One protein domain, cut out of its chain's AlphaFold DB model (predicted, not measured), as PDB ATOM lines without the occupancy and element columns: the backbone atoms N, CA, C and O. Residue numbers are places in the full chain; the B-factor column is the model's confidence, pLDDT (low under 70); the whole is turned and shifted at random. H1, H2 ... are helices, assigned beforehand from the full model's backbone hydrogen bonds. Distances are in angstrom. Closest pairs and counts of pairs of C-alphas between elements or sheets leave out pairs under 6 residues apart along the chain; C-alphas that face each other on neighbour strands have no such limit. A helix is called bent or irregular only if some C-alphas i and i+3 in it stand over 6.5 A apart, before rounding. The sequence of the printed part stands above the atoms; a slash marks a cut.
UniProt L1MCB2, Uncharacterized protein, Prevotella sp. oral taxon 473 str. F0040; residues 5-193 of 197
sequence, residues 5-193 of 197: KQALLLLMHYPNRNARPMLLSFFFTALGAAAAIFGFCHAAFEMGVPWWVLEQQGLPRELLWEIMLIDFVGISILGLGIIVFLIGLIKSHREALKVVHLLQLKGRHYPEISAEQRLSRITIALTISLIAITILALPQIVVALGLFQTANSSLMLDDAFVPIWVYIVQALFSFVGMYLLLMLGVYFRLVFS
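Overview. This is residues 5 to 193 of the 197 residues of an uncharacterized protein of Prevotella sp. oral taxon 473 str. F0040 (UniProt L1MCB2). Four long helices, H2, H4, H5 and H7, make an elongated, loose bundle; H2 and H7 are in its middle, with H4 and H5 apart on either side. Short H3 and H6 lie at one end and short H1 at the other. The bundle is up and down, each helix running against the one before it in the chain. The printed part has 189 residues, seven named helices, H1 to H7 in order, and no named strand: all helix. The radius of gyration of the C-alphas is 21.9 A, and the spans are 69 by 35 by 28 A.

Along the chain. H2, residues 15 to 56, is 56.3 A long, begins at C-alpha 15 (-23.623, 3.153, 67.215), and has a kink of 31 degrees near residue 44. It is only just irregular: C-alphas 16 and 19 are 6.7 A apart. H4 is residues 72 to 106, 50.6 A; H5 115 to 152, 53.5 A; H7 164 to 192, 41.9 A, ending at C-alpha 192 (-0.504, 3.514, 68.965). H1 is residues 5 to 13, H3 61 to 67, H6 154 to 157.

Arrangement. H2 is the hub. It touches H4, opposite ways at a shallow tilt of 30 degrees; the closest C-alphas, Gly 39 and Gly 74, are 4.0 A apart. H7 touches H5, opposite ways at a shallow 11 degrees, closest at C-alphas Leu 136 and Gly 177, 5.5 A. H2 and H6 are near each other. O i to N i+4 pairs are all within hydrogen-bond range in H1, H4 and H7, but 32 of 38 in H2, 2 of 3 in H3 and 32 of 34 in H5; H6 is too short for one.

Size, cuts and confidence. The C-alphas farthest apart, Leu 59 and His 109, are 69.4 A apart. The printed part has no cut and no long link. pLDDT is under 70 in 44 residues, among them 5 to 19 and 103 to 114.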
ATOM      1  N   LYS A   5     -11.633  -3.868  75.424       45.56
ATOM      2  CA  LYS A   5     -13.035  -4.300  75.420       45.56
ATOM      3  C   LYS A   5     -14.027  -3.145  75.627       45.56
ATOM      4  O   LYS A   5     -15.027  -3.087  74.929       45.56
ATOM      5  N   GLN A   6     -13.749  -2.209  76.534       46.62
ATOM      6  CA  GLN A   6     -14.574  -1.032  76.823       46.62
ATOM      7  C   GLN A   6     -14.469   0.065  75.756       46.62
ATOM      8  O   GLN A   6     -15.460   0.742  75.516       46.62
ATOM      9  N   ALA A   7     -13.327   0.215  75.072       52.25
ATOM     10  CA  ALA A   7     -13.203   1.121  73.922       52.25
ATOM     11  C   ALA A   7     -13.983   0.596  72.704       52.25
ATOM     12  O   ALA A   7     -14.699   1.356  72.052       52.25
ATOM     13  N   LEU A   8     -13.913  -0.719  72.461       52.16
ATOM     14  CA  LEU A   8     -14.723  -1.412  71.459       52.16
ATOM     15  C   LEU A   8     -16.221  -1.354  71.817       52.16
ATOM     16  O   LEU A   8     -17.049  -1.018  70.974       52.16
ATOM     17  N   LEU A   9     -16.568  -1.598  73.087       50.69
ATOM     18  CA  LEU A   9     -17.933  -1.461  73.599       50.69
ATOM     19  C   LEU A   9     -18.437  -0.022  73.522       50.69
ATOM     20  O   LEU A   9     -19.599   0.149  73.213       50.69
ATOM     21  N   LEU A  10     -17.607   1.007  73.728       50.69
ATOM     22  CA  LEU A  10     -17.980   2.421  73.551       50.69
ATOM     23  C   LEU A  10     -18.253   2.779  72.087       50.69
ATOM     24  O   LEU A  10     -19.174   3.551  71.811       50.69
ATOM     25  N   LEU A  11     -17.484   2.197  71.165       50.81
ATOM     26  CA  LEU A  11     -17.743   2.239  69.722       50.81
ATOM     27  C   LEU A  11     -19.094   1.579  69.384       50.81
ATOM     28  O   LEU A  11     -19.823   2.085  68.533       50.81
ATOM     29  N   MET A  12     -19.460   0.515  70.109       49.78
ATOM     30  CA  MET A  12     -20.758  -0.167  70.004       49.78
ATOM     31  C   MET A  12     -21.900   0.488  70.812       49.78
ATOM     32  O   MET A  12     -23.055   0.276  70.467       49.78
ATOM     33  N   HIS A  13     -21.616   1.287  71.853       46.25
ATOM     34  CA  HIS A  13     -22.609   1.904  72.756       46.25
ATOM     35  C   HIS A  13     -23.179   3.224  72.213       46.25
ATOM     36  O   HIS A  13     -24.288   3.607  72.571       46.25
ATOM     37  N   TYR A  14     -22.458   3.904  71.310       50.41
ATOM     38  CA  TYR A  14     -22.972   5.039  70.522       50.41
ATOM     39  C   TYR A  14     -22.980   4.716  69.013       50.41
ATOM     40  O   TYR A  14     -22.369   5.435  68.211       50.41
ATOM     41  N   PRO A  15     -23.687   3.650  68.588       48.81
ATOM     42  CA  PRO A  15     -23.623   3.153  67.215       48.81
ATOM     43  C   PRO A  15     -24.222   4.157  66.219       48.81
ATOM     44  O   PRO A  15     -23.819   4.209  65.057       48.81
ATOM     45  N   ASN A  16     -25.161   4.991  66.678       49.94
ATOM     46  CA  ASN A  16     -26.075   5.702  65.792       49.94
ATOM     47  C   ASN A  16     -25.551   7.041  65.240       49.94
ATOM     48  O   ASN A  16     -26.100   7.529  64.260       49.94
ATOM     49  N   ARG A  17     -24.497   7.634  65.829       55.06
ATOM     50  CA  ARG A  17     -23.969   8.941  65.376       55.06
ATOM     51  C   ARG A  17     -22.572   8.898  64.752       55.06
ATOM     52  O   ARG A  17     -22.352   9.622  63.793       55.06
ATOM     53  N   ASN A  18     -21.661   8.044  65.238       59.19
ATOM     54  CA  ASN A  18     -20.246   8.096  64.825       59.19
ATOM     55  C   ASN A  18     -19.699   6.780  64.236       59.19
ATOM     56  O   ASN A  18     -18.814   6.823  63.390       59.19
ATOM     57  N   ALA A  19     -20.226   5.612  64.629       66.12
ATOM     58  CA  ALA A  19     -19.751   4.321  64.112       66.12
ATOM     59  C   ALA A  19     -20.378   3.960  62.755       66.12
ATOM     60  O   ALA A  19     -19.675   3.522  61.851       66.12
ATOM     61  N   ARG A  20     -21.687   4.199  62.580       73.69
ATOM     62  CA  ARG A  20     -22.396   3.994  61.304       73.69
ATOM     63  C   ARG A  20     -21.755   4.696  60.098       73.69
ATOM     64  O   ARG A  20     -21.505   3.997  59.120       73.69
ATOM     65  N   PRO A  21     -21.453   6.010  60.124       81.62
ATOM     66  CA  PRO A  21     -20.829   6.671  58.975       81.62
ATOM     67  C   PRO A  21     -19.431   6.115  58.672       81.62
ATOM     68  O   PRO A  21     -19.085   5.959  57.504       81.62
ATOM     69  N   MET A  22     -18.664   5.729  59.700       83.88
ATOM     70  CA  MET A  22     -17.365   5.077  59.521       83.88
ATOM     71  C   MET A  22     -17.513   3.697  58.864       83.88
ATOM     72  O   MET A  22     -16.905   3.449  57.828       83.88
ATOM     73  N   LEU A  23     -18.363   2.818  59.400       84.94
ATOM     74  CA  LEU A  23     -18.575   1.471  58.851       84.94
ATOM     75  C   LEU A  23     -19.146   1.507  57.430       84.94
ATOM     76  O   LEU A  23     -18.736   0.718  56.584       84.94
ATOM     77  N   LEU A  24     -20.045   2.452  57.153       87.44
ATOM     78  CA  LEU A  24     -20.599   2.683  55.823       87.44
ATOM     79  C   LEU A  24     -19.519   3.188  54.860       87.44
ATOM     80  O   LEU A  24     -19.416   2.688  53.745       87.44
ATOM     81  N   SER A  25     -18.653   4.107  55.295       87.75
ATOM     82  CA  SER A  25     -17.507   4.524  54.480       87.75
ATOM     83  C   SER A  25     -16.550   3.362  54.195       87.75
ATOM     84  O   SER A  25     -16.078   3.245  53.071       87.75
ATOM     85  N   PHE A  26     -16.335   2.452  55.154       89.62
ATOM     86  CA  PHE A  26     -15.483   1.271  54.965       89.62
ATOM     87  C   PHE A  26     -16.103   0.295  53.978       89.62
ATOM     88  O   PHE A  26     -15.406  -0.228  53.114       89.62
ATOM     89  N   PHE A  27     -17.415   0.091  54.083       91.31
ATOM     90  CA  PHE A  27     -18.179  -0.721  53.148       91.31
ATOM     91  C   PHE A  27     -18.053  -0.188  51.716       91.31
ATOM     92  O   PHE A  27     -17.726  -0.955  50.818       91.31
ATOM     93  N   PHE A  28     -18.231   1.121  51.497       90.50
ATOM     94  CA  PHE A  28     -18.078   1.718  50.164       90.50
ATOM     95  C   PHE A  28     -16.646   1.624  49.632       90.50
ATOM     96  O   PHE A  28     -16.463   1.313  48.458       90.50
ATOM     97  N   THR A  29     -15.628   1.833  50.473       91.12
ATOM     98  CA  THR A  29     -14.229   1.628  50.066       91.12
ATOM     99  C   THR A  29     -13.976   0.177  49.666       91.12
ATOM    100  O   THR A  29     -13.372  -0.076  48.629       91.12
ATOM    101  N   ALA A  30     -14.459  -0.782  50.459       91.56
ATOM    102  CA  ALA A  30     -14.319  -2.205  50.169       91.56
ATOM    103  C   ALA A  30     -15.066  -2.611  48.890       91.56
ATOM    104  O   ALA A  30     -14.533  -3.377  48.092       91.56
ATOM    105  N   LEU A  31     -16.258  -2.055  48.655       93.25
ATOM    106  CA  LEU A  31     -17.032  -2.271  47.434       93.25
ATOM    107  C   LEU A  31     -16.320  -1.698  46.201       93.25
ATOM    108  O   LEU A  31     -16.254  -2.362  45.171       93.25
ATOM    109  N   GLY A  32     -15.736  -0.502  46.317       91.69
ATOM    110  CA  GLY A  32     -14.923   0.093  45.256       91.69
ATOM    111  C   GLY A  32     -13.691  -0.751  44.925       91.69
ATOM    112  O   GLY A  32     -13.421  -1.003  43.756       91.69
ATOM    113  N   ALA A  33     -12.988  -1.256  45.945       91.00
ATOM    114  CA  ALA A  33     -11.850  -2.157  45.752       91.00
ATOM    115  C   ALA A  33     -12.263  -3.471  45.067       91.00
ATOM    116  O   ALA A  33     -11.581  -3.931  44.155       91.00
ATOM    117  N   ALA A  34     -13.396  -4.052  45.467       92.75
ATOM    118  CA  ALA A  34     -13.944  -5.255  44.850       92.75
ATOM    119  C   ALA A  34     -14.303  -5.043  43.374       92.75
ATOM    120  O   ALA A  34     -13.922  -5.852  42.533       92.75
ATOM    121  N   ALA A  35     -14.979  -3.935  43.057       93.00
ATOM    122  CA  ALA A  35     -15.313  -3.564  41.686       93.00
ATOM    123  C   ALA A  35     -14.055  -3.303  40.842       93.00
ATOM    124  O   ALA A  35     -13.962  -3.786  39.720       93.00
ATOM    125  N   ALA A  36     -13.057  -2.606  41.393       92.31
ATOM    126  CA  ALA A  36     -11.798  -2.361  40.696       92.31
ATOM    127  C   ALA A  36     -11.065  -3.672  40.370       92.31
ATOM    128  O   ALA A  36     -10.630  -3.856  39.240       92.31
ATOM    129  N   ILE A  37     -10.969  -4.604  41.323       90.06
ATOM    130  CA  ILE A  37     -10.321  -5.902  41.082       90.06
ATOM    131  C   ILE A  37     -11.112  -6.742  40.080       90.06
ATOM    132  O   ILE A  37     -10.509  -7.295  39.167       90.06
ATOM    133  N   PHE A  38     -12.443  -6.781  40.190       90.69
ATOM    134  CA  PHE A  38     -13.291  -7.442  39.196       90.69
ATOM    135  C   PHE A  38     -13.014  -6.902  37.789       90.69
ATOM    136  O   PHE A  38     -12.685  -7.670  36.889       90.69
ATOM    137  N   GLY A  39     -13.110  -5.579  37.610       89.88
ATOM    138  CA  GLY A  39     -12.929  -4.944  36.309       89.88
ATOM    139  C   GLY A  39     -11.515  -5.128  35.760       89.88
ATOM    140  O   GLY A  39     -11.353  -5.400  34.576       89.88
ATOM    141  N   PHE A  40     -10.497  -5.055  36.626       89.50
ATOM    142  CA  PHE A  40      -9.110  -5.321  36.251       89.50
ATOM    143  C   PHE A  40      -8.915  -6.760  35.769       89.50
ATOM    144  O   PHE A  40      -8.335  -6.961  34.710       89.50
ATOM    145  N   CYS A  41      -9.398  -7.756  36.514       86.44
ATOM    146  CA  CYS A  41      -9.230  -9.162  36.150       86.44
ATOM    147  C   CYS A  41     -10.023  -9.538  34.895       86.44
ATOM    148  O   CYS A  41      -9.520 -10.304  34.077       86.44
ATOM    149  N   HIS A  42     -11.224  -8.981  34.727       87.00
ATOM    150  CA  HIS A  42     -12.038  -9.176  33.532       87.00
ATOM    151  C   HIS A  42     -11.351  -8.570  32.300       87.00
ATOM    152  O   HIS A  42     -11.060  -9.295  31.356       87.00
ATOM    153  N   ALA A  43     -10.938  -7.297  32.361       88.19
ATOM    154  CA  ALA A  43     -10.238  -6.642  31.254       88.19
ATOM    155  C   ALA A  43      -8.867  -7.273  30.963       88.19
ATOM    156  O   ALA A  43      -8.459  -7.396  29.809       88.19
ATOM    157  N   ALA A  44      -8.142  -7.712  31.994       85.00
ATOM    158  CA  ALA A  44      -6.884  -8.423  31.815       85.00
ATOM    159  C   ALA A  44      -7.087  -9.756  31.087       85.00
ATOM    160  O   ALA A  44      -6.249 -10.108  30.263       85.00
ATOM    161  N   PHE A  45      -8.176 -10.479  31.357       82.00
ATOM    162  CA  PHE A  45      -8.471 -11.740  30.682       82.00
ATOM    163  C   PHE A  45      -9.027 -11.537  29.267       82.00
ATOM    164  O   PHE A  45      -8.527 -12.152  28.338       82.00
ATOM    165  N   GLU A  46     -10.007 -10.654  29.088       82.44
ATOM    166  CA  GLU A  46     -10.665 -10.430  27.791       82.44
ATOM    167  C   GLU A  46      -9.784  -9.669  26.795       82.44
ATOM    168  O   GLU A  46      -9.926  -9.827  25.587       82.44
ATOM    169  N   MET A  47      -8.859  -8.838  27.286       84.88
ATOM    170  CA  MET A  47      -7.974  -8.047  26.431       84.88
ATOM    171  C   MET A  47      -6.505  -8.417  26.628       84.88
ATOM    172  O   MET A  47      -5.814  -8.791  25.685       84.88
ATOM    173  N   GLY A  48      -5.997  -8.310  27.856       83.06
ATOM    174  CA  GLY A  48      -4.556  -8.426  28.117       83.06
ATOM    175  C   GLY A  48      -3.966  -9.792  27.756       83.06
ATOM    176  O   GLY A  48      -2.857  -9.877  27.232       83.06
ATOM    177  N   VAL A  49      -4.713 -10.860  28.014       79.75
ATOM    178  CA  VAL A  49      -4.291 -12.234  27.760       79.75
ATOM    179  C   VAL A  49      -4.275 -12.566  26.256       79.75
ATOM    180  O   VAL A  49      -3.214 -12.983  25.786       79.75
ATOM    181  N   PRO A  50      -5.354 -12.345  25.473       79.75
ATOM    182  CA  PRO A  50      -5.314 -12.500  24.018       79.75
ATOM    183  C   PRO A  50      -4.209 -11.668  23.373       79.75
ATOM    184  O   PRO A  50      -3.473 -12.177  22.528       79.75
ATOM    185  N   TRP A  51      -4.037 -10.422  23.826       83.56
ATOM    186  CA  TRP A  51      -2.958  -9.554  23.362       83.56
ATOM    187  C   TRP A  51      -1.589 -10.214  23.539       83.56
ATOM    188  O   TRP A  51      -0.806 -10.302  22.596       83.56
ATOM    189  N   TRP A  52      -1.312 -10.704  24.750       81.75
ATOM    190  CA  TRP A  52      -0.049 -11.353  25.089       81.75
ATOM    191  C   TRP A  52       0.203 -12.611  24.249       81.75
ATOM    192  O   TRP A  52       1.306 -12.795  23.735       81.75
ATOM    193  N   VAL A  53      -0.812 -13.463  24.079       79.62
ATOM    194  CA  VAL A  53      -0.700 -14.701  23.291       79.62
ATOM    195  C   VAL A  53      -0.410 -14.393  21.820       79.62
ATOM    196  O   VAL A  53       0.495 -14.990  21.239       79.62
ATOM    197  N   LEU A  54      -1.124 -13.437  21.220       81.62
ATOM    198  CA  LEU A  54      -0.926 -13.056  19.819       81.62
ATOM    199  C   LEU A  54       0.428 -12.361  19.589       81.62
ATOM    200  O   LEU A  54       1.075 -12.596  18.566       81.62
ATOM    201  N   GLU A  55       0.904 -11.562  20.551       83.75
ATOM    202  CA  GLU A  55       2.258 -10.989  20.509       83.75
ATOM    203  C   GLU A  55       3.327 -12.097  20.550       83.75
ATOM    204  O   GLU A  55       4.289 -12.048  19.782       83.75
ATOM    205  N   GLN A  56       3.140 -13.149  21.361       82.62
ATOM    206  CA  GLN A  56       4.042 -14.312  21.374       82.62
ATOM    207  C   GLN A  56       4.012 -15.129  20.075       82.62
ATOM    208  O   GLN A  56       5.022 -15.733  19.711       82.62
ATOM    209  N   GLN A  57       2.890 -15.129  19.355       82.75
ATOM    210  CA  GLN A  57       2.772 -15.745  18.027       82.75
ATOM    211  C   GLN A  57       3.422 -14.905  16.913       82.75
ATOM    212  O   GLN A  57       3.465 -15.339  15.762       82.75
ATOM    213  N   GLY A  58       3.965 -13.728  17.242       84.69
ATOM    214  CA  GLY A  58       4.707 -12.878  16.314       84.69
ATOM    215  C   GLY A  58       3.835 -11.933  15.487       84.69
ATOM    216  O   GLY A  58       4.315 -11.415  14.477       84.69
ATOM    217  N   LEU A  59       2.578 -11.687  15.884       84.50
ATOM    218  CA  LEU A  59       1.752 -10.688  15.207       84.50
ATOM    219  C   LEU A  59       2.282  -9.262  15.462       84.50
ATOM    220  O   LEU A  59       2.610  -8.914  16.601       84.50
ATOM    221  N   PRO A  60       2.332  -8.404  14.425       86.12
ATOM    222  CA  PRO A  60       2.713  -7.006  14.583       86.12
ATOM    223  C   PRO A  60       1.671  -6.237  15.404       86.12
ATOM    224  O   PRO A  60       0.464  -6.456  15.287       86.12
ATOM    225  N   ARG A  61       2.143  -5.290  16.223       83.19
ATOM    226  CA  ARG A  61       1.303  -4.544  17.177       83.19
ATOM    227  C   ARG A  61       0.213  -3.703  16.524       83.19
ATOM    228  O   ARG A  61      -0.810  -3.482  17.166       83.19
ATOM    229  N   GLU A  62       0.409  -3.230  15.292       85.50
ATOM    230  CA  GLU A  62      -0.647  -2.499  14.581       85.50
ATOM    231  C   GLU A  62      -1.860  -3.401  14.325       85.50
ATOM    232  O   GLU A  62      -2.991  -3.005  14.586       85.50
ATOM    233  N   LEU A  63      -1.610  -4.651  13.925       81.25
ATOM    234  CA  LEU A  63      -2.649  -5.633  13.628       81.25
ATOM    235  C   LEU A  63      -3.358  -6.130  14.901       81.25
ATOM    236  O   LEU A  63      -4.547  -6.434  14.871       81.25
ATOM    237  N   LEU A  64      -2.662  -6.157  16.046       81.25
ATOM    238  CA  LEU A  64      -3.272  -6.484  17.342       81.25
ATOM    239  C   LEU A  64      -4.376  -5.491  17.722       81.25
ATOM    240  O   LEU A  64      -5.438  -5.912  18.174       81.25
ATOM    241  N   TRP A  65      -4.161  -4.190  17.506       80.06
ATOM    242  CA  TRP A  65      -5.169  -3.163  17.797       80.06
ATOM    243  C   TRP A  65      -6.414  -3.268  16.912       80.06
ATOM    244  O   TRP A  65      -7.494  -2.890  17.356       80.06
ATOM    245  N   GLU A  66      -6.272  -3.774  15.687       80.19
ATOM    246  CA  GLU A  66      -7.387  -3.938  14.748       80.19
ATOM    247  C   GLU A  66      -8.248  -5.170  15.059       80.19
ATOM    248  O   GLU A  66      -9.452  -5.159  14.807       80.19
ATOM    249  N   ILE A  67      -7.644  -6.227  15.614       79.12
ATOM    250  CA  ILE A  67      -8.312  -7.514  15.869       79.12
ATOM    251  C   ILE A  67      -8.877  -7.592  17.295       79.12
ATOM    252  O   ILE A  67      -9.853  -8.300  17.551       79.12
ATOM    253  N   MET A  68      -8.276  -6.872  18.239       78.75
ATOM    254  CA  MET A  68      -8.657  -6.926  19.646       78.75
ATOM    255  C   MET A  68     -10.015  -6.282  19.922       78.75
ATOM    256  O   MET A  68     -10.241  -5.099  19.664       78.75
ATOM    257  N   LEU A  69     -10.901  -7.047  20.560       81.00
ATOM    258  CA  LEU A  69     -12.148  -6.525  21.104       81.00
ATOM    259  C   LEU A  69     -11.873  -5.742  22.392       81.00
ATOM    260  O   LEU A  69     -11.118  -6.174  23.260       81.00
ATOM    261  N   ILE A  70     -12.502  -4.574  22.524       85.62
ATOM    262  CA  ILE A  70     -12.413  -3.763  23.739       85.62
ATOM    263  C   ILE A  70     -13.442  -4.269  24.748       85.62
ATOM    264  O   ILE A  70     -14.650  -4.188  24.514       85.62
ATOM    265  N   ASP A  71     -12.965  -4.710  25.909       87.62
ATOM    266  CA  ASP A  71     -13.804  -5.085  27.042       87.62
ATOM    267  C   ASP A  71     -14.397  -3.847  27.731       87.62
ATOM    268  O   ASP A  71     -13.903  -3.326  28.739       87.62
ATOM    269  N   PHE A  72     -15.504  -3.363  27.174       89.88
ATOM    270  CA  PHE A  72     -16.220  -2.214  27.717       89.88
ATOM    271  C   PHE A  72     -16.739  -2.464  29.142       89.88
ATOM    272  O   PHE A  72     -16.815  -1.527  29.942       89.88
ATOM    273  N   VAL A  73     -17.082  -3.712  29.477       89.50
ATOM    274  CA  VAL A  73     -17.648  -4.087  30.780       89.50
ATOM    275  C   VAL A  73     -16.574  -3.997  31.857       89.50
ATOM    276  O   VAL A  73     -16.754  -3.258  32.834       89.50
ATOM    277  N   GLY A  74     -15.444  -4.681  31.669       89.62
ATOM    278  CA  GLY A  74     -14.339  -4.654  32.624       89.62
ATOM    279  C   GLY A  74     -13.761  -3.254  32.790       89.62
ATOM    280  O   GLY A  74     -13.599  -2.801  33.923       89.62
ATOM    281  N   ILE A  75     -13.557  -2.512  31.694       93.44
ATOM    282  CA  ILE A  75     -13.032  -1.136  31.745       93.44
ATOM    283  C   ILE A  75     -13.987  -0.192  32.493       93.44
ATOM    284  O   ILE A  75     -13.545   0.584  33.346       93.44
ATOM    285  N   SER A  76     -15.295  -0.263  32.224       95.00
ATOM    286  CA  SER A  76     -16.281   0.601  32.889       95.00
ATOM    287  C   SER A  76     -16.374   0.309  34.386       95.00
ATOM    288  O   SER A  76     -16.373   1.233  35.208       95.00
ATOM    289  N   ILE A  77     -16.415  -0.976  34.759       94.06
ATOM    290  CA  ILE A  77     -16.468  -1.399  36.164       94.06
ATOM    291  C   ILE A  77     -15.163  -1.041  36.885       94.06
ATOM    292  O   ILE A  77     -15.216  -0.559  38.018       94.06
ATOM    293  N   LEU A  78     -14.010  -1.194  36.229       93.81
ATOM    294  CA  LEU A  78     -12.708  -0.785  36.758       93.81
ATOM    295  C   LEU A  78     -12.675   0.719  37.044       93.81
ATOM    296  O   LEU A  78     -12.337   1.128  38.156       93.81
ATOM    297  N   GLY A  79     -13.070   1.542  36.067       95.44
ATOM    298  CA  GLY A  79     -13.093   2.997  36.204       95.44
ATOM    299  C   GLY A  79     -13.998   3.457  37.350       95.44
ATOM    300  O   GLY A  79     -13.564   4.205  38.230       95.44
ATOM    301  N   LEU A  80     -15.235   2.949  37.397       96.00
ATOM    302  CA  LEU A  80     -16.172   3.239  38.487       96.00
ATOM    303  C   LEU A  80     -15.653   2.734  39.839       96.00
ATOM    304  O   LEU A  80     -15.728   3.455  40.837       96.00
ATOM    305  N   GLY A  81     -15.088   1.528  39.874       93.81
ATOM    306  CA  GLY A  81     -14.512   0.918  41.068       93.81
ATOM    307  C   GLY A  81     -13.390   1.763  41.664       93.81
ATOM    308  O   GLY A  81     -13.420   2.054  42.861       93.81
ATOM    309  N   ILE A  82     -12.457   2.243  40.835       94.00
ATOM    310  CA  ILE A  82     -11.361   3.128  41.262       94.00
ATOM    311  C   ILE A  82     -11.911   4.436  41.840       94.00
ATOM    312  O   ILE A  82     -11.484   4.857  42.917       94.00
ATOM    313  N   ILE A  83     -12.882   5.069  41.176       95.25
ATOM    314  CA  ILE A  83     -13.481   6.325  41.658       95.25
ATOM    315  C   ILE A  83     -14.134   6.116  43.031       95.25
ATOM    316  O   ILE A  83     -13.862   6.868  43.975       95.25
ATOM    317  N   VAL A  84     -14.963   5.076  43.169       93.94
ATOM    318  CA  VAL A  84     -15.634   4.739  44.435       93.94
ATOM    319  C   VAL A  84     -14.612   4.397  45.519       93.94
ATOM    320  O   VAL A  84     -14.746   4.868  46.651       93.94
ATOM    321  N   PHE A  85     -13.567   3.642  45.177       91.06
ATOM    322  CA  PHE A  85     -12.489   3.278  46.090       91.06
ATOM    323  C   PHE A  85     -11.765   4.513  46.634       91.06
ATOM    324  O   PHE A  85     -11.638   4.655  47.850       91.06
ATOM    325  N   LEU A  86     -11.349   5.440  45.766       91.94
ATOM    326  CA  LEU A  86     -10.613   6.644  46.162       91.94
ATOM    327  C   LEU A  86     -11.465   7.582  47.025       91.94
ATOM    328  O   LEU A  86     -11.023   8.029  48.089       91.94
ATOM    329  N   ILE A  87     -12.710   7.846  46.615       90.88
ATOM    330  CA  ILE A  87     -13.647   8.667  47.400       90.88
ATOM    331  C   ILE A  87     -13.923   8.002  48.753       90.88
ATOM    332  O   ILE A  87     -13.926   8.673  49.793       90.88
ATOM    333  N   GLY A  88     -14.134   6.685  48.745       88.69
ATOM    334  CA  GLY A  88     -14.315   5.872  49.938       88.69
ATOM    335  C   GLY A  88     -13.124   5.989  50.880       88.69
ATOM    336  O   GLY A  88     -13.317   6.271  52.057       88.69
ATOM    337  N   LEU A  89     -11.895   5.841  50.379       87.00
ATOM    338  CA  LEU A  89     -10.659   5.906  51.164       87.00
ATOM    339  C   LEU A  89     -10.489   7.260  51.872       87.00
ATOM    340  O   LEU A  89     -10.122   7.322  53.048       87.00
ATOM    341  N   ILE A  90     -10.799   8.361  51.182       88.12
ATOM    342  CA  ILE A  90     -10.747   9.705  51.775       88.12
ATOM    343  C   ILE A  90     -11.801   9.839  52.883       88.12
ATOM    344  O   ILE A  90     -11.505  10.346  53.971       88.12
ATOM    345  N   LYS A  91     -13.034   9.384  52.629       88.06
ATOM    346  CA  LYS A  91     -14.119   9.425  53.622       88.06
ATOM    347  C   LYS A  91     -13.814   8.536  54.827       88.06
ATOM    348  O   LYS A  91     -13.934   9.005  55.957       88.06
ATOM    349  N   SER A  92     -13.353   7.310  54.599       86.19
ATOM    350  CA  SER A  92     -13.007   6.342  55.641       86.19
ATOM    351  C   SER A  92     -11.889   6.852  56.535       86.19
ATOM    352  O   SER A  92     -11.990   6.765  57.759       86.19
ATOM    353  N   HIS A  93     -10.876   7.491  55.950       85.88
ATOM    354  CA  HIS A  93      -9.819   8.148  56.704       85.88
ATOM    355  C   HIS A  93     -10.364   9.256  57.617       85.88
ATOM    356  O   HIS A  93     -10.015   9.306  58.800       85.88
ATOM    357  N   ARG A  94     -11.218  10.144  57.086       85.19
ATOM    358  CA  ARG A  94     -11.795  11.267  57.848       85.19
ATOM    359  C   ARG A  94     -12.692  10.782  58.986       85.19
ATOM    360  O   ARG A  94     -12.566  11.277  60.105       85.19
ATOM    361  N   GLU A  95     -13.563   9.810  58.729       84.19
ATOM    362  CA  GLU A  95     -14.454   9.252  59.754       84.19
ATOM    363  C   GLU A  95     -13.675   8.475  60.825       84.19
ATOM    364  O   GLU A  95     -13.922   8.659  62.019       84.19
ATOM    365  N   ALA A  96     -12.655   7.705  60.433       81.44
ATOM    366  CA  ALA A  96     -11.769   7.031  61.381       81.44
ATOM    367  C   ALA A  96     -11.053   8.027  62.308       81.44
ATOM    368  O   ALA A  96     -10.970   7.792  63.514       81.44
ATOM    369  N   LEU A  97     -10.569   9.162  61.785       80.38
ATOM    370  CA  LEU A  97      -9.944  10.203  62.610       80.38
ATOM    371  C   LEU A  97     -10.914  10.804  63.634       80.38
ATOM    372  O   LEU A  97     -10.530  10.972  64.791       80.38
ATOM    373  N   LYS A  98     -12.164  11.090  63.246       80.31
ATOM    374  CA  LYS A  98     -13.188  11.612  64.170       80.31
ATOM    375  C   LYS A  98     -13.445  10.643  65.324       80.31
ATOM    376  O   LYS A  98     -13.482  11.057  66.483       80.31
ATOM    377  N   VAL A  99     -13.591   9.355  65.011       72.56
ATOM    378  CA  VAL A  99     -13.825   8.297  66.004       72.56
ATOM    379  C   VAL A  99     -12.634   8.163  66.952       72.56
ATOM    380  O   VAL A  99     -12.823   8.153  68.170       72.56
ATOM    381  N   VAL A 100     -11.411   8.125  66.415       71.94
ATOM    382  CA  VAL A 100     -10.184   8.059  67.224       71.94
ATOM    383  C   VAL A 100     -10.078   9.276  68.145       71.94
ATOM    384  O   VAL A 100      -9.875   9.108  69.345       71.94
ATOM    385  N   HIS A 101     -10.292  10.488  67.626       72.62
ATOM    386  CA  HIS A 101     -10.211  11.720  68.412       72.62
ATOM    387  C   HIS A 101     -11.231  11.751  69.564       72.62
ATOM    388  O   HIS A 101     -10.880  12.055  70.704       72.62
ATOM    389  N   LEU A 102     -12.481  11.354  69.308       70.00
ATOM    390  CA  LEU A 102     -13.519  11.256  70.342       70.00
ATOM    391  C   LEU A 102     -13.168  10.249  71.443       70.00
ATOM    392  O   LEU A 102     -13.404  10.511  72.626       70.00
ATOM    393  N   LEU A 103     -12.612   9.097  71.069       67.00
ATOM    394  CA  LEU A 103     -12.201   8.068  72.025       67.00
ATOM    395  C   LEU A 103     -10.999   8.518  72.862       67.00
ATOM    396  O   LEU A 103     -10.955   8.239  74.061       67.00
ATOM    397  N   GLN A 104     -10.069   9.272  72.274       66.31
ATOM    398  CA  GLN A 104      -8.960   9.882  73.008       66.31
ATOM    399  C   GLN A 104      -9.426  10.939  74.013       66.31
ATOM    400  O   GLN A 104      -8.945  10.951  75.145       66.31
ATOM    401  N   LEU A 105     -10.388  11.791  73.638       64.06
ATOM    402  CA  LEU A 105     -10.956  12.805  74.533       64.06
ATOM    403  C   LEU A 105     -11.670  12.183  75.743       64.06
ATOM    404  O   LEU A 105     -11.548  12.691  76.858       64.06
ATOM    405  N   LYS A 106     -12.386  11.067  75.543       62.03
ATOM    406  CA  LYS A 106     -13.052  10.326  76.630       62.03
ATOM    407  C   LYS A 106     -12.068   9.525  77.491       62.03
ATOM    408  O   LYS A 106     -12.257   9.418  78.699       62.03
ATOM    409  N   GLY A 107     -11.000   8.994  76.899       56.25
ATOM    410  CA  GLY A 107      -9.965   8.217  77.581       56.25
ATOM    411  C   GLY A 107      -8.909   9.072  78.288       56.25
ATOM    412  O   GLY A 107      -7.719   8.864  78.074       56.25
ATOM    413  N   ARG A 108      -9.302  10.029  79.146       49.00
ATOM    414  CA  ARG A 108      -8.372  10.948  79.853       49.00
ATOM    415  C   ARG A 108      -7.267  10.259  80.682       49.00
ATOM    416  O   ARG A 108      -6.345  10.949  81.119       49.00
ATOM    417  N   HIS A 109      -7.311   8.940  80.869       48.75
ATOM    418  CA  HIS A 109      -6.307   8.123  81.558       48.75
ATOM    419  C   HIS A 109      -5.789   6.988  80.661       48.75
ATOM    420  O   HIS A 109      -6.097   5.818  80.879       48.75
ATOM    421  N   TYR A 110      -4.986   7.328  79.652       52.69
ATOM    422  CA  TYR A 110      -4.077   6.351  79.056       52.69
ATOM    423  C   TYR A 110      -2.763   6.382  79.844       52.69
ATOM    424  O   TYR A 110      -2.135   7.443  79.881       52.69
ATOM    425  N   PRO A 111      -2.366   5.282  80.509       53.88
ATOM    426  CA  PRO A 111      -1.058   5.201  81.152       53.88
ATOM    427  C   PRO A 111       0.054   5.330  80.099       53.88
ATOM    428  O   PRO A 111      -0.126   4.896  78.958       53.88
ATOM    429  N   GLU A 112       1.188   5.933  80.471       57.69
ATOM    430  CA  GLU A 112       2.388   5.928  79.624       57.69
ATOM    431  C   GLU A 112       2.780   4.470  79.330       57.69
ATOM    432  O   GLU A 112       2.868   3.633  80.227       57.69
ATOM    433  N   ILE A 113       2.940   4.148  78.046       62.06
ATOM    434  CA  ILE A 113       3.289   2.803  77.576       62.06
ATOM    435  C   ILE A 113       4.817   2.693  77.595       62.06
ATOM    436  O   ILE A 113       5.487   3.549  77.013       62.06
ATOM    437  N   SER A 114       5.372   1.651  78.222       68.94
ATOM    438  CA  SER A 114       6.826   1.433  78.238       68.94
ATOM    439  C   SER A 114       7.377   1.129  76.836       68.94
ATOM    440  O   SER A 114       6.651   0.671  75.948       68.94
ATOM    441  N   ALA A 115       8.677   1.360  76.622       71.25
ATOM    442  CA  ALA A 115       9.331   1.110  75.333       71.25
ATOM    443  C   ALA A 115       9.191  -0.357  74.873       71.25
ATOM    444  O   ALA A 115       8.896  -0.608  73.706       71.25
ATOM    445  N   GLU A 116       9.301  -1.314  75.797       71.44
ATOM    446  CA  GLU A 116       9.137  -2.749  75.524       71.44
ATOM    447  C   GLU A 116       7.702  -3.106  75.116       71.44
ATOM    448  O   GLU A 116       7.479  -3.820  74.137       71.44
ATOM    449  N   GLN A 117       6.701  -2.546  75.804       66.50
ATOM    450  CA  GLN A 117       5.294  -2.738  75.443       66.50
ATOM    451  C   GLN A 117       4.964  -2.102  74.090       66.50
ATOM    452  O   GLN A 117       4.132  -2.624  73.344       66.50
ATOM    453  N   ARG A 118       5.612  -0.982  73.750       69.62
ATOM    454  CA  ARG A 118       5.478  -0.342  72.438       69.62
ATOM    455  C   ARG A 118       6.070  -1.220  71.337       69.62
ATOM    456  O   ARG A 118       5.403  -1.413  70.323       69.62
ATOM    457  N   LEU A 119       7.264  -1.775  71.553       74.56
ATOM    458  CA  LEU A 119       7.920  -2.677  70.605       74.56
ATOM    459  C   LEU A 119       7.077  -3.939  70.378       74.56
ATOM    460  O   LEU A 119       6.753  -4.259  69.241       74.56
ATOM    461  N   SER A 120       6.619  -4.580  71.459       71.19
ATOM    462  CA  SER A 120       5.750  -5.763  71.406       71.19
ATOM    463  C   SER A 120       4.471  -5.511  70.599       71.19
ATOM    464  O   SER A 120       4.116  -6.303  69.724       71.19
ATOM    465  N   ARG A 121       3.801  -4.372  70.822       72.06
ATOM    466  CA  ARG A 121       2.614  -3.997  70.043       72.06
ATOM    467  C   ARG A 121       2.942  -3.813  68.564       72.06
ATOM    468  O   ARG A 121       2.156  -4.270  67.741       72.06
ATOM    469  N   ILE A 122       4.061  -3.162  68.225       74.12
ATOM    470  CA  ILE A 122       4.501  -2.973  66.830       74.12
ATOM    471  C   ILE A 122       4.751  -4.326  66.168       74.12
ATOM    472  O   ILE A 122       4.262  -4.547  65.064       74.12
ATOM    473  N   THR A 123       5.443  -5.244  66.843       78.75
ATOM    474  CA  THR A 123       5.692  -6.590  66.316       78.75
ATOM    475  C   THR A 123       4.380  -7.319  66.046       78.75
ATOM    476  O   THR A 123       4.166  -7.778  64.930       78.75
ATOM    477  N   ILE A 124       3.449  -7.336  67.009       76.69
ATOM    478  CA  ILE A 124       2.120  -7.947  66.833       76.69
ATOM    479  C   ILE A 124       1.364  -7.290  65.670       76.69
ATOM    480  O   ILE A 124       0.758  -7.977  64.850       76.69
ATOM    481  N   ALA A 125       1.411  -5.963  65.572       73.06
ATOM    482  CA  ALA A 125       0.764  -5.212  64.506       73.06
ATOM    483  C   ALA A 125       1.310  -5.568  63.122       73.06
ATOM    484  O   ALA A 125       0.544  -5.796  62.182       73.06
ATOM    485  N   LEU A 126       2.631  -5.644  63.010       76.81
ATOM    486  CA  LEU A 126       3.313  -5.985  61.776       76.81
ATOM    487  C   LEU A 126       3.017  -7.435  61.386       76.81
ATOM    488  O   LEU A 126       2.639  -7.678  60.246       76.81
ATOM    489  N   THR A 127       3.058  -8.372  62.337       77.50
ATOM    490  CA  THR A 127       2.689  -9.776  62.114       77.50
ATOM    491  C   THR A 127       1.242  -9.923  61.639       77.50
ATOM    492  O   THR A 127       1.007 -10.590  60.636       77.50
ATOM    493  N   ILE A 128       0.272  -9.271  62.291       76.12
ATOM    494  CA  ILE A 128      -1.139  -9.324  61.866       76.12
ATOM    495  C   ILE A 128      -1.309  -8.710  60.473       76.12
ATOM    496  O   ILE A 128      -2.036  -9.261  59.652       76.12
ATOM    497  N   SER A 129      -0.629  -7.596  60.189       73.69
ATOM    498  CA  SER A 129      -0.682  -6.955  58.869       73.69
ATOM    499  C   SER A 129      -0.118  -7.865  57.784       73.69
ATOM    500  O   SER A 129      -0.713  -7.983  56.720       73.69
ATOM    501  N   LEU A 130       1.002  -8.531  58.064       78.19
ATOM    502  CA  LEU A 130       1.657  -9.429  57.121       78.19
ATOM    503  C   LEU A 130       0.788 -10.660  56.854       78.19
ATOM    504  O   LEU A 130       0.538 -10.979  55.698       78.19
ATOM    505  N   ILE A 131       0.233 -11.273  57.905       77.81
ATOM    506  CA  ILE A 131      -0.725 -12.381  57.790       77.81
ATOM    507  C   ILE A 131      -1.953 -11.952  56.982       77.81
ATOM    508  O   ILE A 131      -2.369 -12.676  56.081       77.81
ATOM    509  N   ALA A 132      -2.516 -10.772  57.262       74.50
ATOM    510  CA  ALA A 132      -3.657 -10.252  56.519       74.50
ATOM    511  C   ALA A 132      -3.307 -10.060  55.038       74.50
ATOM    512  O   ALA A 132      -4.020 -10.568  54.183       74.50
ATOM    513  N   ILE A 133      -2.188  -9.407  54.716       74.56
ATOM    514  CA  ILE A 133      -1.749  -9.229  53.325       74.56
ATOM    515  C   ILE A 133      -1.556 -10.584  52.644       74.56
ATOM    516  O   ILE A 133      -2.062 -10.772  51.543       74.56
ATOM    517  N   THR A 134      -0.892 -11.546  53.288       76.38
ATOM    518  CA  THR A 134      -0.675 -12.878  52.713       76.38
ATOM    519  C   THR A 134      -1.994 -13.603  52.452       76.38
ATOM    520  O   THR A 134      -2.207 -14.072  51.340       76.38
ATOM    521  N   ILE A 135      -2.910 -13.651  53.423       75.81
ATOM    522  CA  ILE A 135      -4.212 -14.324  53.270       75.81
ATOM    523  C   ILE A 135      -5.068 -13.659  52.184       75.81
ATOM    524  O   ILE A 135      -5.846 -14.336  51.520       75.81
ATOM    525  N   LEU A 136      -4.934 -12.346  51.992       75.88
ATOM    526  CA  LEU A 136      -5.755 -11.585  51.052       75.88
ATOM    527  C   LEU A 136      -5.161 -11.527  49.639       75.88
ATOM    528  O   LEU A 136      -5.914 -11.519  48.668       75.88
ATOM    529  N   ALA A 137      -3.832 -11.507  49.511       75.12
ATOM    530  CA  ALA A 137      -3.132 -11.438  48.229       75.12
ATOM    531  C   ALA A 137      -2.940 -12.818  47.590       75.12
ATOM    532  O   ALA A 137      -3.021 -12.945  46.371       75.12
ATOM    533  N   LEU A 138      -2.715 -13.862  48.391       77.06
ATOM    534  CA  LEU A 138      -2.437 -15.205  47.883       77.06
ATOM    535  C   LEU A 138      -3.588 -15.780  47.032       77.06
ATOM    536  O   LEU A 138      -3.293 -16.288  45.953       77.06
ATOM    537  N   PRO A 139      -4.878 -15.621  47.397       76.56
ATOM    538  CA  PRO A 139      -5.990 -15.999  46.524       76.56
ATOM    539  C   PRO A 139      -5.977 -15.263  45.179       76.56
ATOM    540  O   PRO A 139      -6.240 -15.876  44.150       76.56
ATOM    541  N   GLN A 140      -5.618 -13.974  45.163       77.75
ATOM    542  CA  GLN A 140      -5.543 -13.192  43.922       77.75
ATOM    543  C   GLN A 140      -4.425 -13.709  43.012       77.75
ATOM    544  O   GLN A 140      -4.639 -13.888  41.816       77.75
ATOM    545  N   ILE A 141      -3.259 -14.011  43.592       78.69
ATOM    546  CA  ILE A 141      -2.101 -14.551  42.867       78.69
ATOM    547  C   ILE A 141      -2.411 -15.938  42.298       78.69
ATOM    548  O   ILE A 141      -2.144 -16.184  41.127       78.69
ATOM    549  N   VAL A 142      -2.993 -16.836  43.098       79.75
ATOM    550  CA  VAL A 142      -3.323 -18.203  42.659       79.75
ATOM    551  C   VAL A 142      -4.311 -18.178  41.499       79.75
ATOM    552  O   VAL A 142      -4.096 -18.863  40.501       79.75
ATOM    553  N   VAL A 143      -5.363 -17.360  41.590       75.75
ATOM    554  CA  VAL A 143      -6.331 -17.249  40.494       75.75
ATOM    555  C   VAL A 143      -5.685 -16.607  39.263       75.75
ATOM    556  O   VAL A 143      -5.861 -17.129  38.168       75.75
ATOM    557  N   ALA A 144      -4.878 -15.551  39.415       73.06
ATOM    558  CA  ALA A 144      -4.173 -14.929  38.289       73.06
ATOM    559  C   ALA A 144      -3.232 -15.908  37.563       73.06
ATOM    560  O   ALA A 144      -3.219 -15.955  36.334       73.06
ATOM    561  N   LEU A 145      -2.490 -16.732  38.308       76.44
ATOM    562  CA  LEU A 145      -1.646 -17.783  37.734       76.44
ATOM    563  C   LEU A 145      -2.476 -18.854  37.015       76.44
ATOM    564  O   LEU A 145      -2.085 -19.293  35.937       76.44
ATOM    565  N   GLY A 146      -3.629 -19.242  37.567       75.25
ATOM    566  CA  GLY A 146      -4.555 -20.172  36.916       75.25
ATOM    567  C   GLY A 146      -5.117 -19.627  35.599       75.25
ATOM    568  O   GLY A 146      -5.153 -20.348  34.601       75.25
ATOM    569  N   LEU A 147      -5.482 -18.340  35.561       71.50
ATOM    570  CA  LEU A 147      -5.923 -17.656  34.338       71.50
ATOM    571  C   LEU A 147      -4.814 -17.646  33.279       71.50
ATOM    572  O   LEU A 147      -5.057 -17.989  32.124       71.50
ATOM    573  N   PHE A 148      -3.583 -17.333  33.685       70.88
ATOM    574  CA  PHE A 148      -2.431 -17.321  32.785       70.88
ATOM    575  C   PHE A 148      -2.085 -18.720  32.252       70.88
ATOM    576  O   PHE A 148      -1.744 -18.872  31.082       70.88
ATOM    577  N   GLN A 149      -2.190 -19.765  33.076       73.31
ATOM    578  CA  GLN A 149      -2.003 -21.145  32.614       73.31
ATOM    579  C   GLN A 149      -3.105 -21.588  31.650       73.31
ATOM    580  O   GLN A 149      -2.802 -22.218  30.641       73.31
ATOM    581  N   THR A 150      -4.359 -21.224  31.930       70.69
ATOM    582  CA  THR A 150      -5.496 -21.522  31.044       70.69
ATOM    583  C   THR A 150      -5.275 -20.903  29.667       70.69
ATOM    584  O   THR A 150      -5.440 -21.575  28.654       70.69
ATOM    585  N   ALA A 151      -4.800 -19.660  29.637       65.44
ATOM    586  CA  ALA A 151      -4.509 -18.938  28.409       65.44
ATOM    587  C   ALA A 151      -3.344 -19.494  27.582       65.44
ATOM    588  O   ALA A 151      -3.396 -19.503  26.359       65.44
ATOM    589  N   ASN A 152      -2.279 -19.946  28.249       66.81
ATOM    590  CA  ASN A 152      -1.126 -20.538  27.567       66.81
ATOM    591  C   ASN A 152      -1.375 -21.985  27.129       66.81
ATOM    592  O   ASN A 152      -0.607 -22.528  26.334       66.81
ATOM    593  N   SER A 153      -2.413 -22.638  27.655       65.88
ATOM    594  CA  SER A 153      -2.829 -23.933  27.137       65.88
ATOM    595  C   SER A 153      -3.462 -23.747  25.755       65.88
ATOM    596  O   SER A 153      -4.236 -22.818  25.533       65.88
ATOM    597  N   SER A 154      -3.169 -24.652  24.821       52.16
ATOM    598  CA  SER A 154      -3.685 -24.639  23.442       52.16
ATOM    599  C   SER A 154      -5.221 -24.661  23.326       52.16
ATOM    600  O   SER A 154      -5.740 -24.565  22.223       52.16
ATOM    601  N   LEU A 155      -5.947 -24.764  24.448       51.38
ATOM    602  CA  LEU A 155      -7.407 -24.681  24.559       51.38
ATOM    603  C   LEU A 155      -7.962 -23.261  24.370       51.38
ATOM    604  O   LEU A 155      -9.160 -23.114  24.139       51.38
ATOM    605  N   MET A 156      -7.134 -22.215  24.468       57.66
ATOM    606  CA  MET A 156      -7.626 -20.835  24.375       57.66
ATOM    607  C   MET A 156      -8.121 -20.444  22.980       57.66
ATOM    608  O   MET A 156      -9.009 -19.605  22.869       57.66
ATOM    609  N   LEU A 157      -7.594 -21.081  21.935       53.88
ATOM    610  CA  LEU A 157      -8.039 -20.844  20.562       53.88
ATOM    611  C   LEU A 157      -9.398 -21.484  20.250       53.88
ATOM    612  O   LEU A 157     -10.066 -21.000  19.343       53.88
ATOM    613  N   ASP A 158      -9.815 -22.504  21.011       52.16
ATOM    614  CA  ASP A 158     -11.036 -23.256  20.709       52.16
ATOM    615  C   ASP A 158     -12.169 -23.064  21.735       52.16
ATOM    616  O   ASP A 158     -13.315 -23.099  21.310       52.16
ATOM    617  N   ASP A 159     -11.917 -22.841  23.042       54.62
ATOM    618  CA  ASP A 159     -13.020 -22.814  24.039       54.62
ATOM    619  C   ASP A 159     -12.682 -22.236  25.445       54.62
ATOM    620  O   ASP A 159     -13.366 -22.532  26.433       54.62
ATOM    621  N   ALA A 160     -11.628 -21.421  25.619       61.41
ATOM    622  CA  ALA A 160     -11.285 -20.922  26.962       61.41
ATOM    623  C   ALA A 160     -12.273 -19.866  27.484       61.41
ATOM    624  O   ALA A 160     -12.116 -18.663  27.288       61.41
ATOM    625  N   PHE A 161     -13.250 -20.339  28.249       68.69
ATOM    626  CA  PHE A 161     -14.174 -19.524  29.019       68.69
ATOM    627  C   PHE A 161     -13.775 -19.520  30.495       68.69
ATOM    628  O   PHE A 161     -13.659 -20.577  31.123       68.69
ATOM    629  N   VAL A 162     -13.612 -18.334  31.083       73.62
ATOM    630  CA  VAL A 162     -13.476 -18.202  32.538       73.62
ATOM    631  C   VAL A 162     -14.864 -18.025  33.139       73.62
ATOM    632  O   VAL A 162     -15.540 -17.033  32.861       73.62
ATOM    633  N   PRO A 163     -15.311 -18.947  34.006       79.56
ATOM    634  CA  PRO A 163     -16.606 -18.816  34.640       79.56
ATOM    635  C   PRO A 163     -16.704 -17.538  35.468       79.56
ATOM    636  O   PRO A 163     -15.840 -17.251  36.299       79.56
ATOM    637  N   ILE A 164     -17.824 -16.824  35.334       80.69
ATOM    638  CA  ILE A 164     -18.021 -15.535  36.007       80.69
ATOM    639  C   ILE A 164     -17.871 -15.603  37.537       80.69
ATOM    640  O   ILE A 164     -17.469 -14.631  38.176       80.69
ATOM    641  N   TRP A 165     -18.137 -16.770  38.137       81.88
ATOM    642  CA  TRP A 165     -17.976 -16.985  39.574       81.88
ATOM    643  C   TRP A 165     -16.524 -16.816  40.043       81.88
ATOM    644  O   TRP A 165     -16.318 -16.407  41.184       81.88
ATOM    645  N   VAL A 166     -15.527 -17.056  39.182       83.56
ATOM    646  CA  VAL A 166     -14.103 -16.860  39.504       83.56
ATOM    647  C   VAL A 166     -13.829 -15.383  39.796       83.56
ATOM    648  O   VAL A 166     -13.259 -15.053  40.840       83.56
ATOM    649  N   TYR A 167     -14.332 -14.484  38.945       84.19
ATOM    650  CA  TYR A 167     -14.228 -13.038  39.156       84.19
ATOM    651  C   TYR A 167     -15.018 -12.577  40.388       84.19
ATOM    652  O   TYR A 167     -14.556 -11.720  41.142       84.19
ATOM    653  N   ILE A 168     -16.189 -13.172  40.646       85.44
ATOM    654  CA  ILE A 168     -16.990 -12.875  41.848       85.44
ATOM    655  C   ILE A 168     -16.224 -13.263  43.118       85.44
ATOM    656  O   ILE A 168     -16.194 -12.491  44.078       85.44
ATOM    657  N   VAL A 169     -15.573 -14.428  43.133       86.19
ATOM    658  CA  VAL A 169     -14.753 -14.873  44.267       86.19
ATOM    659  C   VAL A 169     -13.572 -13.923  44.482       86.19
ATOM    660  O   VAL A 169     -13.353 -13.485  45.612       86.19
ATOM    661  N   GLN A 170     -12.863 -13.518  43.424       85.56
ATOM    662  CA  GLN A 170     -11.786 -12.521  43.521       85.56
ATOM    663  C   GLN A 170     -12.276 -11.183  44.090       85.56
ATOM    664  O   GLN A 170     -11.638 -10.616  44.990       85.56
ATOM    665  N   ALA A 171     -13.421 -10.697  43.608       87.25
ATOM    666  CA  ALA A 171     -14.049  -9.474  44.089       87.25
ATOM    667  C   ALA A 171     -14.436  -9.589  45.572       87.25
ATOM    668  O   ALA A 171     -14.173  -8.674  46.351       87.25
ATOM    669  N   LEU A 172     -14.985 -10.734  45.994       88.62
ATOM    670  CA  LEU A 172     -15.357 -10.993  47.386       88.62
ATOM    671  C   LEU A 172     -14.134 -11.028  48.310       88.62
ATOM    672  O   LEU A 172     -14.150 -10.401  49.370       88.62
ATOM    673  N   PHE A 173     -13.052 -11.699  47.907       88.31
ATOM    674  CA  PHE A 173     -11.798 -11.691  48.669       88.31
ATOM    675  C   PHE A 173     -11.228 -10.275  48.797       88.31
ATOM    676  O   PHE A 173     -10.772  -9.887  49.874       88.31
ATOM    677  N   SER A 174     -11.317  -9.476  47.733       87.31
ATOM    678  CA  SER A 174     -10.875  -8.078  47.735       87.31
ATOM    679  C   SER A 174     -11.738  -7.205  48.643       87.31
ATOM    680  O   SER A 174     -11.209  -6.390  49.402       87.31
ATOM    681  N   PHE A 175     -13.055  -7.424  48.631       90.62
ATOM    682  CA  PHE A 175     -13.997  -6.769  49.533       90.62
ATOM    683  C   PHE A 175     -13.646  -7.061  50.996       90.62
ATOM    684  O   PHE A 175     -13.389  -6.142  51.778       90.62
ATOM    685  N   VAL A 176     -13.603  -8.348  51.360       89.38
ATOM    686  CA  VAL A 176     -13.326  -8.792  52.734       89.38
ATOM    687  C   VAL A 176     -11.958  -8.286  53.174       89.38
ATOM    688  O   VAL A 176     -11.815  -7.759  54.278       89.38
ATOM    689  N   GLY A 177     -10.966  -8.369  52.291       87.31
ATOM    690  CA  GLY A 177      -9.618  -7.922  52.581       87.31
ATOM    691  C   GLY A 177      -9.502  -6.438  52.852       87.31
ATOM    692  O   GLY A 177      -8.972  -6.039  53.890       87.31
ATOM    693  N   MET A 178     -10.050  -5.613  51.964       89.25
ATOM    694  CA  MET A 178     -10.054  -4.167  52.149       89.25
ATOM    695  C   MET A 178     -10.794  -3.775  53.431       89.25
ATOM    696  O   MET A 178     -10.313  -2.946  54.205       89.25
ATOM    697  N   TYR A 179     -11.937  -4.409  53.702       85.88
ATOM    698  CA  TYR A 179     -12.712  -4.139  54.906       85.88
ATOM    699  C   TYR A 179     -11.930  -4.471  56.188       85.88
ATOM    700  O   TYR A 179     -11.865  -3.652  57.110       85.88
ATOM    701  N   LEU A 180     -11.277  -5.638  56.235       84.94
ATOM    702  CA  LEU A 180     -10.442  -6.049  57.367       84.94
ATOM    703  C   LEU A 180      -9.232  -5.129  57.557       84.94
ATOM    704  O   LEU A 180      -8.939  -4.749  58.690       84.94
ATOM    705  N   LEU A 181      -8.564  -4.719  56.476       85.88
ATOM    706  CA  LEU A 181      -7.431  -3.790  56.541       85.88
ATOM    707  C   LEU A 181      -7.844  -2.416  57.084       85.88
ATOM    708  O   LEU A 181      -7.121  -1.835  57.896       85.88
ATOM    709  N   LEU A 182      -9.018  -1.904  56.704       85.50
ATOM    710  CA  LEU A 182      -9.545  -0.645  57.241       85.50
ATOM    711  C   LEU A 182      -9.852  -0.753  58.742       85.50
ATOM    712  O   LEU A 182      -9.486   0.140  59.514       85.50
ATOM    713  N   MET A 183     -10.454  -1.863  59.174       82.38
ATOM    714  CA  MET A 183     -10.699  -2.142  60.595       82.38
ATOM    715  C   MET A 183      -9.392  -2.266  61.386       82.38
ATOM    716  O   MET A 183      -9.258  -1.682  62.467       82.38
ATOM    717  N   LEU A 184      -8.399  -2.959  60.827       81.94
ATOM    718  CA  LEU A 184      -7.071  -3.098  61.416       81.94
ATOM    719  C   LEU A 184      -6.352  -1.740  61.512       81.94
ATOM    720  O   LEU A 184      -5.729  -1.430  62.529       81.94
ATOM    721  N   GLY A 185      -6.511  -0.879  60.505       79.44
ATOM    722  CA  GLY A 185      -6.000   0.489  60.516       79.44
ATOM    723  C   GLY A 185      -6.579   1.336  61.655       79.44
ATOM    724  O   GLY A 185      -5.840   2.074  62.311       79.44
ATOM    725  N   VAL A 186      -7.878   1.205  61.948       77.25
ATOM    726  CA  VAL A 186      -8.498   1.852  63.123       77.25
ATOM    727  C   VAL A 186      -7.933   1.285  64.418       77.25
ATOM    728  O   VAL A 186      -7.577   2.056  65.311       77.25
ATOM    729  N   TYR A 187      -7.808  -0.040  64.513       75.19
ATOM    730  CA  TYR A 187      -7.223  -0.697  65.680       75.19
ATOM    731  C   TYR A 187      -5.814  -0.167  65.973       75.19
ATOM    732  O   TYR A 187      -5.548   0.271  67.092       75.19
ATOM    733  N   PHE A 188      -4.937  -0.087  64.970       71.62
ATOM    734  CA  PHE A 188      -3.591   0.460  65.160       71.62
ATOM    735  C   PHE A 188      -3.592   1.933  65.542       71.62
ATOM    736  O   PHE A 188      -2.861   2.321  66.454       71.62
ATOM    737  N   ARG A 189      -4.445   2.759  64.931       73.88
ATOM    738  CA  ARG A 189      -4.576   4.162  65.351       73.88
ATOM    739  C   ARG A 189      -4.999   4.274  66.813       73.88
ATOM    740  O   ARG A 189      -4.499   5.144  67.507       73.88
ATOM    741  N   LEU A 190      -5.860   3.394  67.315       69.50
ATOM    742  CA  LEU A 190      -6.242   3.405  68.730       69.50
ATOM    743  C   LEU A 190      -5.125   2.891  69.650       69.50
ATOM    744  O   LEU A 190      -4.893   3.469  70.708       69.50
ATOM    745  N   VAL A 191      -4.421   1.829  69.253       66.06
ATOM    746  CA  VAL A 191      -3.371   1.189  70.066       66.06
ATOM    747  C   VAL A 191      -2.094   2.029  70.153       66.06
ATOM    748  O   VAL A 191      -1.414   1.989  71.184       66.06
ATOM    749  N   PHE A 192      -1.763   2.773  69.092       65.06
ATOM    750  CA  PHE A 192      -0.504   3.514  68.965       65.06
ATOM    751  C   PHE A 192      -0.640   5.034  69.007       65.06
ATOM    752  O   PHE A 192       0.387   5.712  69.013       65.06
ATOM    753  N   SER A 193      -1.852   5.598  69.031       60.97
ATOM    754  CA  SER A 193      -1.992   7.052  69.143       60.97
ATOM    755  C   SER A 193      -1.647   7.501  70.560       60.97
ATOM    756  O   SER A 193      -2.463   7.491  71.483       60.97
TER     757      SER A 193